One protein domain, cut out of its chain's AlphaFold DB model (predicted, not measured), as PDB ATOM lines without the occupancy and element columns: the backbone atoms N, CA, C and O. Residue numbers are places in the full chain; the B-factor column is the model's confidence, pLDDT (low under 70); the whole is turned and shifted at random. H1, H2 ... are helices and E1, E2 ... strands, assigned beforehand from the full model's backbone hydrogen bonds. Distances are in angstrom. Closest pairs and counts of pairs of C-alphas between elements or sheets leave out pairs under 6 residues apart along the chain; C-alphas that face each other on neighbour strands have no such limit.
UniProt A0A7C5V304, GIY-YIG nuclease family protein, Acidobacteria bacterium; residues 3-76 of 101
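Overview. This is residues 3 to 76 of the 101 residues of the protein "GIY-YIG nuclease family protein" of Acidobacteria bacterium (UniProt A0A7C5V304). A small antiparallel sheet, E2 E1 E3, is the middle of three layers, with H1 over one face and H2 and H3 on the other. The printed part has 74 residues, with three named helices and three named strands in the order E1 E2 H1 E3 H2 H3 along the chain, and its class is mixed, helices and strands. The whole is compact, radius of gyration of the C-alphas 12.2 A, spanning 29 by 26 by 20 A.

Arrangement. Inner strand E1, residues 3 to 6, forms a hairpin with E2, residues 12 to 15; N 4 and O 13 are 2.9 A apart. E3, residues 41 to 46, is antiparallel to E1, with N 5 and O 42 at 2.9 A. H1, residues 20 to 28, has a height over the sheet of 9.1 A; its closest C-alpha pair with E3 is Asn 28 and Trp 41, 5.9 A. E2, H1, E3 form a split strand-helix-strand unit, same-way strands with E1 between, crossover right-handed. H2, residues 52 to 65, is on the sheet; the closest C-alphas of E2 and H2, Gly 15 and Glu 59, are 6.4 A apart. H3, residues 68 to 76, is on the opposite face from H1. O i to N i+4 pairs are within hydrogen-bond range throughout H1 and H2, 3 of 5 in H3.

Along the chain. E1 begins at C-alpha 3 (112.785, 87.739, 83.857); H3 ends at C-alpha 76 (116.329, 80.888, 72.947). H2 measures 20.2 A from first to last C-alpha.

Size, cuts and confidence. The printed part has no cut. The H1 to E3 link is long. Residue 76 is under pLDDT 70.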
ATOM      1  N   ILE A   3     113.233  86.742  84.817       92.19
ATOM      2  CA  ILE A   3     112.785  87.739  83.857       92.19
ATOM      3  C   ILE A   3     111.298  87.518  83.620       92.19
ATOM      4  O   ILE A   3     110.879  86.425  83.236       92.19
ATOM      5  N   LEU A   4     110.508  88.564  83.836       92.00
ATOM      6  CA  LEU A   4     109.106  88.595  83.445       92.00
ATOM      7  C   LEU A   4     108.953  89.388  82.154       92.00
ATOM      8  O   LEU A   4     109.667  90.372  81.934       92.00
ATOM      9  N   ARG A   5     107.983  89.003  81.334       93.88
ATOM     10  CA  ARG A   5     107.579  89.753  80.146       93.88
ATOM     11  C   ARG A   5     106.144  90.219  80.317       93.88
ATOM     12  O   ARG A   5     105.267  89.449  80.682       93.88
ATOM     13  N   SER A   6     105.913  91.501  80.080       93.06
ATOM     14  CA  SER A   6     104.565  92.038  79.949       93.06
ATOM     15  C   SER A   6     104.016  91.604  78.596       93.06
ATOM     16  O   SER A   6     104.603  91.941  77.567       93.06
ATOM     17  N   ILE A   7     102.904  90.876  78.586       91.69
ATOM     18  CA  ILE A   7     102.245  90.445  77.346       91.69
ATOM     19  C   ILE A   7     101.674  91.667  76.614       91.69
ATOM     20  O   ILE A   7     101.786  91.767  75.397       91.69
ATOM     21  N   SER A   8     101.134  92.635  77.358       91.19
ATOM     22  CA  SER A   8     100.503  93.835  76.798       91.19
ATOM     23  C   SER A   8     101.491  94.826  76.183       91.19
ATOM     24  O   SER A   8     101.165  95.489  75.205       91.19
ATOM     25  N   THR A   9     102.701  94.946  76.737       91.38
ATOM     26  CA  THR A   9     103.681  95.961  76.294       91.38
ATOM     27  C   THR A   9     104.960  95.374  75.703       91.38
ATOM     28  O   THR A   9     105.830  96.112  75.242       91.38
ATOM     29  N   GLY A  10     105.146  94.057  75.792       90.19
ATOM     30  CA  GLY A  10     106.380  93.373  75.418       90.19
ATOM     31  C   GLY A  10     107.597  93.753  76.270       90.19
ATOM     32  O   GLY A  10     108.712  93.358  75.922       90.19
ATOM     33  N   ARG A  11     107.433  94.543  77.342       90.75
ATOM     34  CA  ARG A  11     108.533  95.016  78.197       90.75
ATOM     35  C   ARG A  11     109.011  93.920  79.139       90.75
ATOM     36  O   ARG A  11     108.211  93.139  79.648       90.75
ATOM     37  N   PHE A  12     110.307  93.935  79.427       92.12
ATOM     38  CA  PHE A  12     110.923  93.018  80.378       92.12
ATOM     39  C   PHE A  12     111.049  93.642  81.768       92.12
ATOM     40  O   PHE A  12     111.341  94.833  81.910       92.12
ATOM     41  N   TYR A  13     110.854  92.817  82.791       90.56
ATOM     42  CA  TYR A  13     111.215  93.097  84.174       90.56
ATOM     43  C   TYR A  13     112.251  92.070  84.618       90.56
ATOM     44  O   TYR A  13     112.080  90.881  84.378       90.56
ATOM     45  N   VAL A  14     113.319  92.531  85.263       91.88
ATOM     46  CA  VAL A  14     114.461  91.705  85.669       91.88
ATOM     47  C   VAL A  14     114.621  91.844  87.178       91.88
ATOM     48  O   VAL A  14     114.770  92.970  87.667       91.88
ATOM     49  N   GLY A  15     114.586  90.722  87.897       89.25
ATOM     50  CA  GLY A  15     114.673  90.701  89.356       89.25
ATOM     51  C   GLY A  15     115.295  89.421  89.912       89.25
ATOM     52  O   GLY A  15     115.488  88.429  89.210       89.25
ATOM     53  N   HIS A  16     115.601  89.429  91.206       88.12
ATOM     54  CA  HIS A  16     115.960  88.236  91.969       88.12
ATOM     55  C   HIS A  16     115.111  88.182  93.243       88.12
ATOM     56  O   HIS A  16     114.884  89.203  93.885       88.12
ATOM     57  N   MET A  17     114.589  87.004  93.576       82.62
ATOM     58  CA  MET A  17     113.834  86.732  94.802       82.62
ATOM     59  C   MET A  17     113.861  85.221  95.052       82.62
ATOM     60  O   MET A  17     114.040  84.465  94.098       82.62
ATOM     61  N   GLU A  18     113.674  84.809  96.306       71.00
ATOM     62  CA  GLU A  18     113.553  83.398  96.695       71.00
ATOM     63  C   GLU A  18     112.251  82.759  96.185       71.00
ATOM     64  O   GLU A  18     112.280  81.629  95.714       71.00
ATOM     65  N   TYR A  19     111.129  83.494  96.186       81.12
ATOM     66  CA  TYR A  19     109.812  82.949  95.831       81.12
ATOM     67  C   TYR A  19     109.179  83.629  94.611       81.12
ATOM     68  O   TYR A  19     108.475  84.636  94.694       81.12
ATOM     69  N   LEU A  20     109.409  83.026  93.445       83.38
ATOM     70  CA  LEU A  20     108.916  83.498  92.150       83.38
ATOM     71  C   LEU A  20     107.375  83.503  91.993       83.38
ATOM     72  O   LEU A  20     106.863  84.489  91.454       83.38
ATOM     73  N   PRO A  21     106.609  82.484  92.446       84.81
ATOM     74  CA  PRO A  21     105.159  82.444  92.217       84.81
ATOM     75  C   PRO A  21     104.410  83.597  92.891       84.81
ATOM     76  O   PRO A  21     103.607  84.280  92.253       84.81
ATOM     77  N   GLN A  22     104.734  83.868  94.158       85.69
ATOM     78  CA  GLN A  22     104.159  84.984  94.909       85.69
ATOM     79  C   GLN A  22     104.458  86.316  94.215       85.69
ATOM     80  O   GLN A  22     103.577  87.158  94.037       85.69
ATOM     81  N   ARG A  23     105.697  86.485  93.746       86.31
ATOM     82  CA  ARG A  23     106.122  87.710  93.079       86.31
ATOM     83  C   ARG A  23     105.401  87.949  91.755       86.31
ATOM     84  O   ARG A  23     105.014  89.079  91.457       86.31
ATOM     85  N   LEU A  24     105.187  86.896  90.969       86.56
ATOM     86  CA  LEU A  24     104.408  86.972  89.735       86.56
ATOM     87  C   LEU A  24     102.966  87.419  90.016       86.56
ATOM     88  O   LEU A  24     102.446  88.300  89.329       86.56
ATOM     89  N   GLN A  25     102.347  86.869  91.062       87.88
ATOM     90  CA  GLN A  25     101.005  87.257  91.489       87.88
ATOM     91  C   GLN A  25     100.946  88.731  91.922       87.88
ATOM     92  O   GLN A  25     100.038  89.457  91.520       87.88
ATOM     93  N   GLU A  26     101.929  89.220  92.682       85.31
ATOM     94  CA  GLU A  26     102.025  90.637  93.066       85.31
ATOM     95  C   GLU A  26     102.113  91.578  91.857       85.31
ATOM     96  O   GLU A  26     101.446  92.619  91.830       85.31
ATOM     97  N   HIS A  27     102.925  91.220  90.857       84.62
ATOM     98  CA  HIS A  27     103.063  91.995  89.624       84.62
ATOM     99  C   HIS A  27     101.762  92.016  88.816       84.62
ATOM    100  O   HIS A  27     101.362  93.084  88.342       84.62
ATOM    101  N   ASN A  28     101.077  90.874  88.709       84.75
ATOM    102  CA  ASN A  28      99.786  90.767  88.024       84.75
ATOM    103  C   ASN A  28      98.658  91.506  88.750       84.75
ATOM    104  O   ASN A  28      97.806  92.099  88.098       84.75
ATOM    105  N   ASN A  29      98.723  91.591  90.077       87.50
ATOM    106  CA  ASN A  29      97.792  92.376  90.889       87.50
ATOM    107  C   ASN A  29      98.124  93.881  90.924       87.50
ATOM    108  O   ASN A  29      97.489  94.634  91.660       87.50
ATOM    109  N   GLY A  30      99.147  94.340  90.191       82.94
ATOM    110  CA  GLY A  30      99.521  95.755  90.132       82.94
ATOM    111  C   GLY A  30     100.078  96.328  91.442       82.94
ATOM    112  O   GLY A  30     100.152  97.548  91.584       82.94
ATOM    113  N   ARG A  31     100.499  95.471  92.385       83.19
ATOM    114  CA  ARG A  31     100.995  95.874  93.717       83.19
ATOM    115  C   ARG A  31     102.390  96.501  93.688       83.19
ATOM    116  O   ARG A  31     102.806  97.119  94.658       83.19
ATOM    117  N   THR A  32     103.113  96.363  92.576       81.81
ATOM    118  CA  THR A  32     104.427  96.986  92.381       81.81
ATOM    119  C   THR A  32     104.296  98.227  91.484       81.81
ATOM    120  O   THR A  32     103.948  98.075  90.310       81.81
ATOM    121  N   PRO A  33     104.621  99.446  91.969       82.94
ATOM    122  CA  PRO A  33     104.449 100.687  91.205       82.94
ATOM    123  C   PRO A  33     105.138 100.682  89.834       82.94
ATOM    124  O   PRO A  33     104.549 101.099  88.843       82.94
ATOM    125  N   SER A  34     106.356 100.136  89.745       77.19
ATOM    126  CA  SER A  34     107.144 100.093  88.502       77.19
ATOM    127  C   SER A  34     106.607  99.124  87.438       77.19
ATOM    128  O   SER A  34     107.019  99.192  86.274       77.19
ATOM    129  N   THR A  35     105.682  98.236  87.813       78.56
ATOM    130  CA  THR A  35     105.051  97.254  86.918       78.56
ATOM    131  C   THR A  35     103.535  97.416  86.813       78.56
ATOM    132  O   THR A  35     102.891  96.660  86.079       78.56
ATOM    133  N   ARG A  36     102.956  98.379  87.540       84.38
ATOM    134  CA  ARG A  36     101.526  98.691  87.522       84.38
ATOM    135  C   ARG A  36     101.111  99.170  86.127       84.38
ATOM    136  O   ARG A  36     101.868  99.864  85.454       84.38
ATOM    137  N   GLY A  37      99.929  98.750  85.672       84.19
ATOM    138  CA  GLY A  37      99.394  99.093  84.346       84.19
ATOM    139  C   GLY A  37     100.079  98.393  83.163       84.19
ATOM    140  O   GLY A  37      99.823  98.743  82.019       84.19
ATOM    141  N   ARG A  38     100.961  97.416  83.419       86.56
ATOM    142  CA  ARG A  38     101.656  96.623  82.384       86.56
ATOM    143  C   ARG A  38     101.372  95.123  82.498       86.56
ATOM    144  O   ARG A  38     102.088  94.310  81.922       86.56
ATOM    145  N   HIS A  39     100.355  94.756  83.268       82.06
ATOM    146  CA  HIS A  39      99.841  93.390  83.312       82.06
ATOM    147  C   HIS A  39      99.160  93.033  81.970       82.06
ATOM    148  O   HIS A  39      98.795  93.940  81.212       82.06
ATOM    149  N   PRO A  40      98.970  91.741  81.658       91.62
ATOM    150  CA  PRO A  40      99.487  90.582  82.386       91.62
ATOM    151  C   PRO A  40     100.993  90.372  82.167       91.62
ATOM    152  O   PRO A  40     101.539  90.665  81.104       91.62
ATOM    153  N   TRP A  41     101.660  89.887  83.210       91.38
ATOM    154  CA  TRP A  41     103.056  89.475  83.248       91.38
ATOM    155  C   TRP A  41     103.141  87.949  83.201       91.38
ATOM    156  O   TRP A  41     102.422  87.262  83.929       91.38
ATOM    157  N   GLU A  42     104.058  87.437  82.385       91.69
ATOM    158  CA  GLU A  42     104.396  86.016  82.281       91.69
ATOM    159  C   GLU A  42     105.857  85.775  82.667       91.69
ATOM    160  O   GLU A  42     106.713  86.655  82.507       91.69
ATOM    161  N   LEU A  43     106.154  84.573  83.165       91.69
ATOM    162  CA  LEU A  43     107.533  84.145  83.360       91.69
ATOM    163  C   LEU A  43     108.180  83.901  81.996       91.69
ATOM    164  O   LEU A  43     107.796  82.984  81.278       91.69
ATOM    165  N   TYR A  44     109.184  84.707  81.667       91.19
ATOM    166  CA  TYR A  44     109.923  84.586  80.415       91.19
ATOM    167  C   TYR A  44     111.161  83.703  80.571       91.19
ATOM    168  O   TYR A  44     111.467  82.881  79.709       91.19
ATOM    169  N   TYR A  45     111.881  83.875  81.679       91.19
ATOM    170  CA  TYR A  45     113.123  83.161  81.947       91.19
ATOM    171  C   TYR A  45     113.420  83.112  83.450       91.19
ATOM    172  O   TYR A  45     113.072  84.042  84.177       91.19
ATOM    173  N   ALA A  46     114.071  82.048  83.915       90.62
ATOM    174  CA  ALA A  46     114.531  81.915  85.292       90.62
ATOM    175  C   ALA A  46     115.844  81.128  85.353       90.62
ATOM    176  O   ALA A  46     116.026  80.156  84.623       90.62
ATOM    177  N   GLU A  47     116.726  81.551  86.252       89.44
ATOM    178  CA  GLU A  47     117.987  80.891  86.592       89.44
ATOM    179  C   GLU A  47     118.069  80.755  88.118       89.44
ATOM    180  O   GLU A  47     117.871  81.737  88.848       89.44
ATOM    181  N   GLU A  48     118.369  79.560  88.612       89.81
ATOM    182  CA  GLU A  48     118.586  79.308  90.038       89.81
ATOM    183  C   GLU A  48     120.055  79.515  90.408       89.81
ATOM    184  O   GLU A  48     120.953  79.277  89.604       89.81
ATOM    185  N   TYR A  49     120.288  80.000  91.625       89.50
ATOM    186  CA  TYR A  49     121.616  80.334  92.123       89.50
ATOM    187  C   TYR A  49     121.762  79.866  93.571       89.50
ATOM    188  O   TYR A  49     120.833  80.098  94.348       89.50
ATOM    189  N   PRO A  50     122.916  79.287  93.957       89.81
ATOM    190  CA  PRO A  50     123.164  78.849  95.331       89.81
ATOM    191  C   PRO A  50     123.108  79.992  96.344       89.81
ATOM    192  O   PRO A  50     122.707  79.798  97.488       89.81
ATOM    193  N   THR A  51     123.510  81.197  95.930       92.44
ATOM    194  CA  THR A  51     123.534  82.366  96.808       92.44
ATOM    195  C   THR A  51     122.782  83.557  96.225       92.44
ATOM    196  O   THR A  51     122.765  83.816  95.015       92.44
ATOM    197  N   ARG A  52     122.226  84.386  97.118       89.94
ATOM    198  CA  ARG A  52     121.649  85.688  96.751       89.94
ATOM    199  C   ARG A  52     122.672  86.595  96.052       89.94
ATOM    200  O   ARG A  52     122.304  87.351  95.155       89.94
ATOM    201  N   GLY A  53     123.946  86.520  96.447       93.69
ATOM    202  CA  GLY A  53     125.032  87.307  95.856       93.69
ATOM    203  C   GLY A  53     125.261  86.982  94.380       93.69
ATOM    204  O   GLY A  53     125.361  87.896  93.558       93.69
ATOM    205  N   GLU A  54     125.267  85.697  94.024       92.94
ATOM    206  CA  GLU A  54     125.393  85.254  92.633       92.94
ATOM    207  C   GLU A  54     124.170  85.638  91.802       92.94
ATOM    208  O   GLU A  54     124.324  86.203  90.715       92.94
ATOM    209  N   ALA A  55     122.964  85.455  92.352       92.62
ATOM    210  CA  ALA A  55     121.729  85.885  91.702       92.62
ATOM    211  C   ALA A  55     121.731  87.395  91.404       92.62
ATOM    212  O   ALA A  55     121.369  87.816  90.304       92.62
ATOM    213  N   ALA A  56     122.176  88.215  92.363       92.31
ATOM    214  CA  ALA A  56     122.283  89.662  92.200       92.31
ATOM    215  C   ALA A  56     123.386  90.057  91.201       92.31
ATOM    216  O   ALA A  56     123.214  91.002  90.429       92.31
ATOM    217  N   ARG A  57     124.520  89.341  91.172       94.44
ATOM    218  CA  ARG A  57     125.584  89.566  90.176       94.44
ATOM    219  C   ARG A  57     125.066  89.309  88.764       94.44
ATOM    220  O   ARG A  57     125.272  90.147  87.887       94.44
ATOM    221  N   ARG A  58     124.346  88.203  88.565       93.94
ATOM    222  CA  ARG A  58     123.717  87.881  87.283       93.94
ATOM    223  C   ARG A  58     122.679  88.917  86.871       93.94
ATOM    224  O   ARG A  58     122.687  89.381  85.735       93.94
ATOM    225  N   GLU A  59     121.810  89.316  87.795       93.25
ATOM    226  CA  GLU A  59     120.808  90.348  87.539       93.25
ATOM    227  C   GLU A  59     121.459  91.660  87.074       93.25
ATOM    228  O   GLU A  59     121.013  92.249  86.087       93.25
ATOM    229  N   ARG A  60     122.541  92.105  87.734       93.38
ATOM    230  CA  ARG A  60     123.299  93.296  87.315       93.38
ATOM    231  C   ARG A  60     123.917  93.127  85.933       93.38
ATOM    232  O   ARG A  60     123.857  94.068  85.150       93.38
ATOM    233  N   GLN A  61     124.465  91.953  85.619       92.94
ATOM    234  CA  GLN A  61     125.008  91.662  84.291       92.94
ATOM    235  C   GLN A  61     123.927  91.815  83.210       92.94
ATOM    236  O   GLN A  61     124.133  92.531  82.234       92.94
ATOM    237  N   ILE A  62     122.751  91.214  83.419       90.75
ATOM    238  CA  ILE A  62     121.621  91.284  82.478       90.75
ATOM    239  C   ILE A  62     121.089  92.718  82.358       90.75
ATOM    240  O   ILE A  62     120.827  93.194  81.256       90.75
ATOM    241  N   LYS A  63     120.976  93.457  83.467       88.12
ATOM    242  CA  LYS A  63     120.593  94.881  83.437       88.12
ATOM    243  C   LYS A  63     121.637  95.752  82.729       88.12
ATOM    244  O   LYS A  63     121.271  96.716  82.060       88.12
ATOM    245  N   GLY A  64     122.918  95.409  82.859       90.06
ATOM    246  CA  GLY A  64     124.046  96.109  82.245       90.06
ATOM    247  C   GLY A  64     124.120  95.955  80.727       90.06
ATOM    248  O   GLY A  64     124.561  96.883  80.057       90.06
ATOM    249  N   MET A  65     123.618  94.843  80.180       89.56
ATOM    250  CA  MET A  65     123.540  94.605  78.732       89.56
ATOM    251  C   MET A  65     122.760  95.700  77.994       89.56
ATOM    252  O   MET A  65     123.075  96.004  76.848       89.56
ATOM    253  N   LYS A  66     121.727  96.282  78.632       84.12
ATOM    254  CA  LYS A  66     120.840  97.317  78.054       84.12
ATOM    255  C   LYS A  66     120.305  96.969  76.650       84.12
ATOM    256  O   LYS A  66     119.871  97.849  75.914       84.12
ATOM    257  N   SER A  67     120.294  95.683  76.296       90.69
ATOM    258  CA  SER A  67     119.942  95.177  74.974       90.69
ATOM    259  C   SER A  67     118.757  94.231  75.077       90.69
ATOM    260  O   SER A  67     118.810  93.194  75.739       90.69
ATOM    261  N   ARG A  68     117.673  94.595  74.387       87.69
ATOM    262  CA  ARG A  68     116.462  93.775  74.294       87.69
ATOM    263  C   ARG A  68     116.749  92.428  73.624       87.69
ATOM    264  O   ARG A  68     116.334  91.401  74.146       87.69
ATOM    265  N   SER A  69     117.497  92.449  72.520       89.56
ATOM    266  CA  SER A  69     117.843  91.251  71.743       89.56
ATOM    267  C   SER A  69     118.627  90.237  72.584       89.56
ATOM    268  O   SER A  69     118.322  89.049  72.569       89.56
ATOM    269  N   GLN A  70     119.562  90.703  73.421       89.81
ATOM    270  CA  GLN A  70     120.307  89.813  74.318       89.81
ATOM    271  C   GLN A  70     119.408  89.160  75.376       89.81
ATOM    272  O   GLN A  70     119.578  87.980  75.664       89.81
ATOM    273  N   ILE A  71     118.425  89.887  75.924       89.62
ATOM    274  CA  ILE A  71     117.434  89.302  76.842       89.62
ATOM    275  C   ILE A  71     116.594  88.242  76.122       89.62
ATOM    276  O   ILE A  71     116.344  87.178  76.683       89.62
ATOM    277  N   GLU A  72     116.189  88.502  74.878       90.12
ATOM    278  CA  GLU A  72     115.393  87.560  74.085       90.12
ATOM    279  C   GLU A  72     116.166  86.270  73.753       90.12
ATOM    280  O   GLU A  72     115.608  85.169  73.764       90.12
ATOM    281  N   GLN A  73     117.482  86.378  73.559       88.81
ATOM    282  CA  GLN A  73     118.359  85.227  73.339       88.81
ATOM    283  C   GLN A  73     118.493  84.311  74.565       88.81
ATOM    284  O   GLN A  73     118.725  83.115  74.389       88.81
ATOM    285  N   LEU A  74     118.289  84.808  75.794       86.19
ATOM    286  CA  LEU A  74     118.364  83.979  77.009       86.19
ATOM    287  C   LEU A  74     117.321  82.848  76.998       86.19
ATOM    288  O   LEU A  74     117.628  81.702  77.337       86.19
ATOM    289  N   ALA A  75     116.099  83.131  76.538       74.25
ATOM    290  CA  ALA A  75     115.067  82.105  76.389       74.25
ATOM    291  C   ALA A  75     115.353  81.163  75.205       74.25
ATOM    292  O   ALA A  75     115.094  79.963  75.299       74.25
ATOM    293  N   GLY A  76     115.923  81.683  74.111       65.56
ATOM    294  CA  GLY A  76     116.329  80.888  72.947       65.56
ATOM    295  C   GLY A  76     117.413  79.856  73.275       65.56
ATOM    296  O   GLY A  76     117.279  78.691  72.904       65.56
TER     297      GLY A  76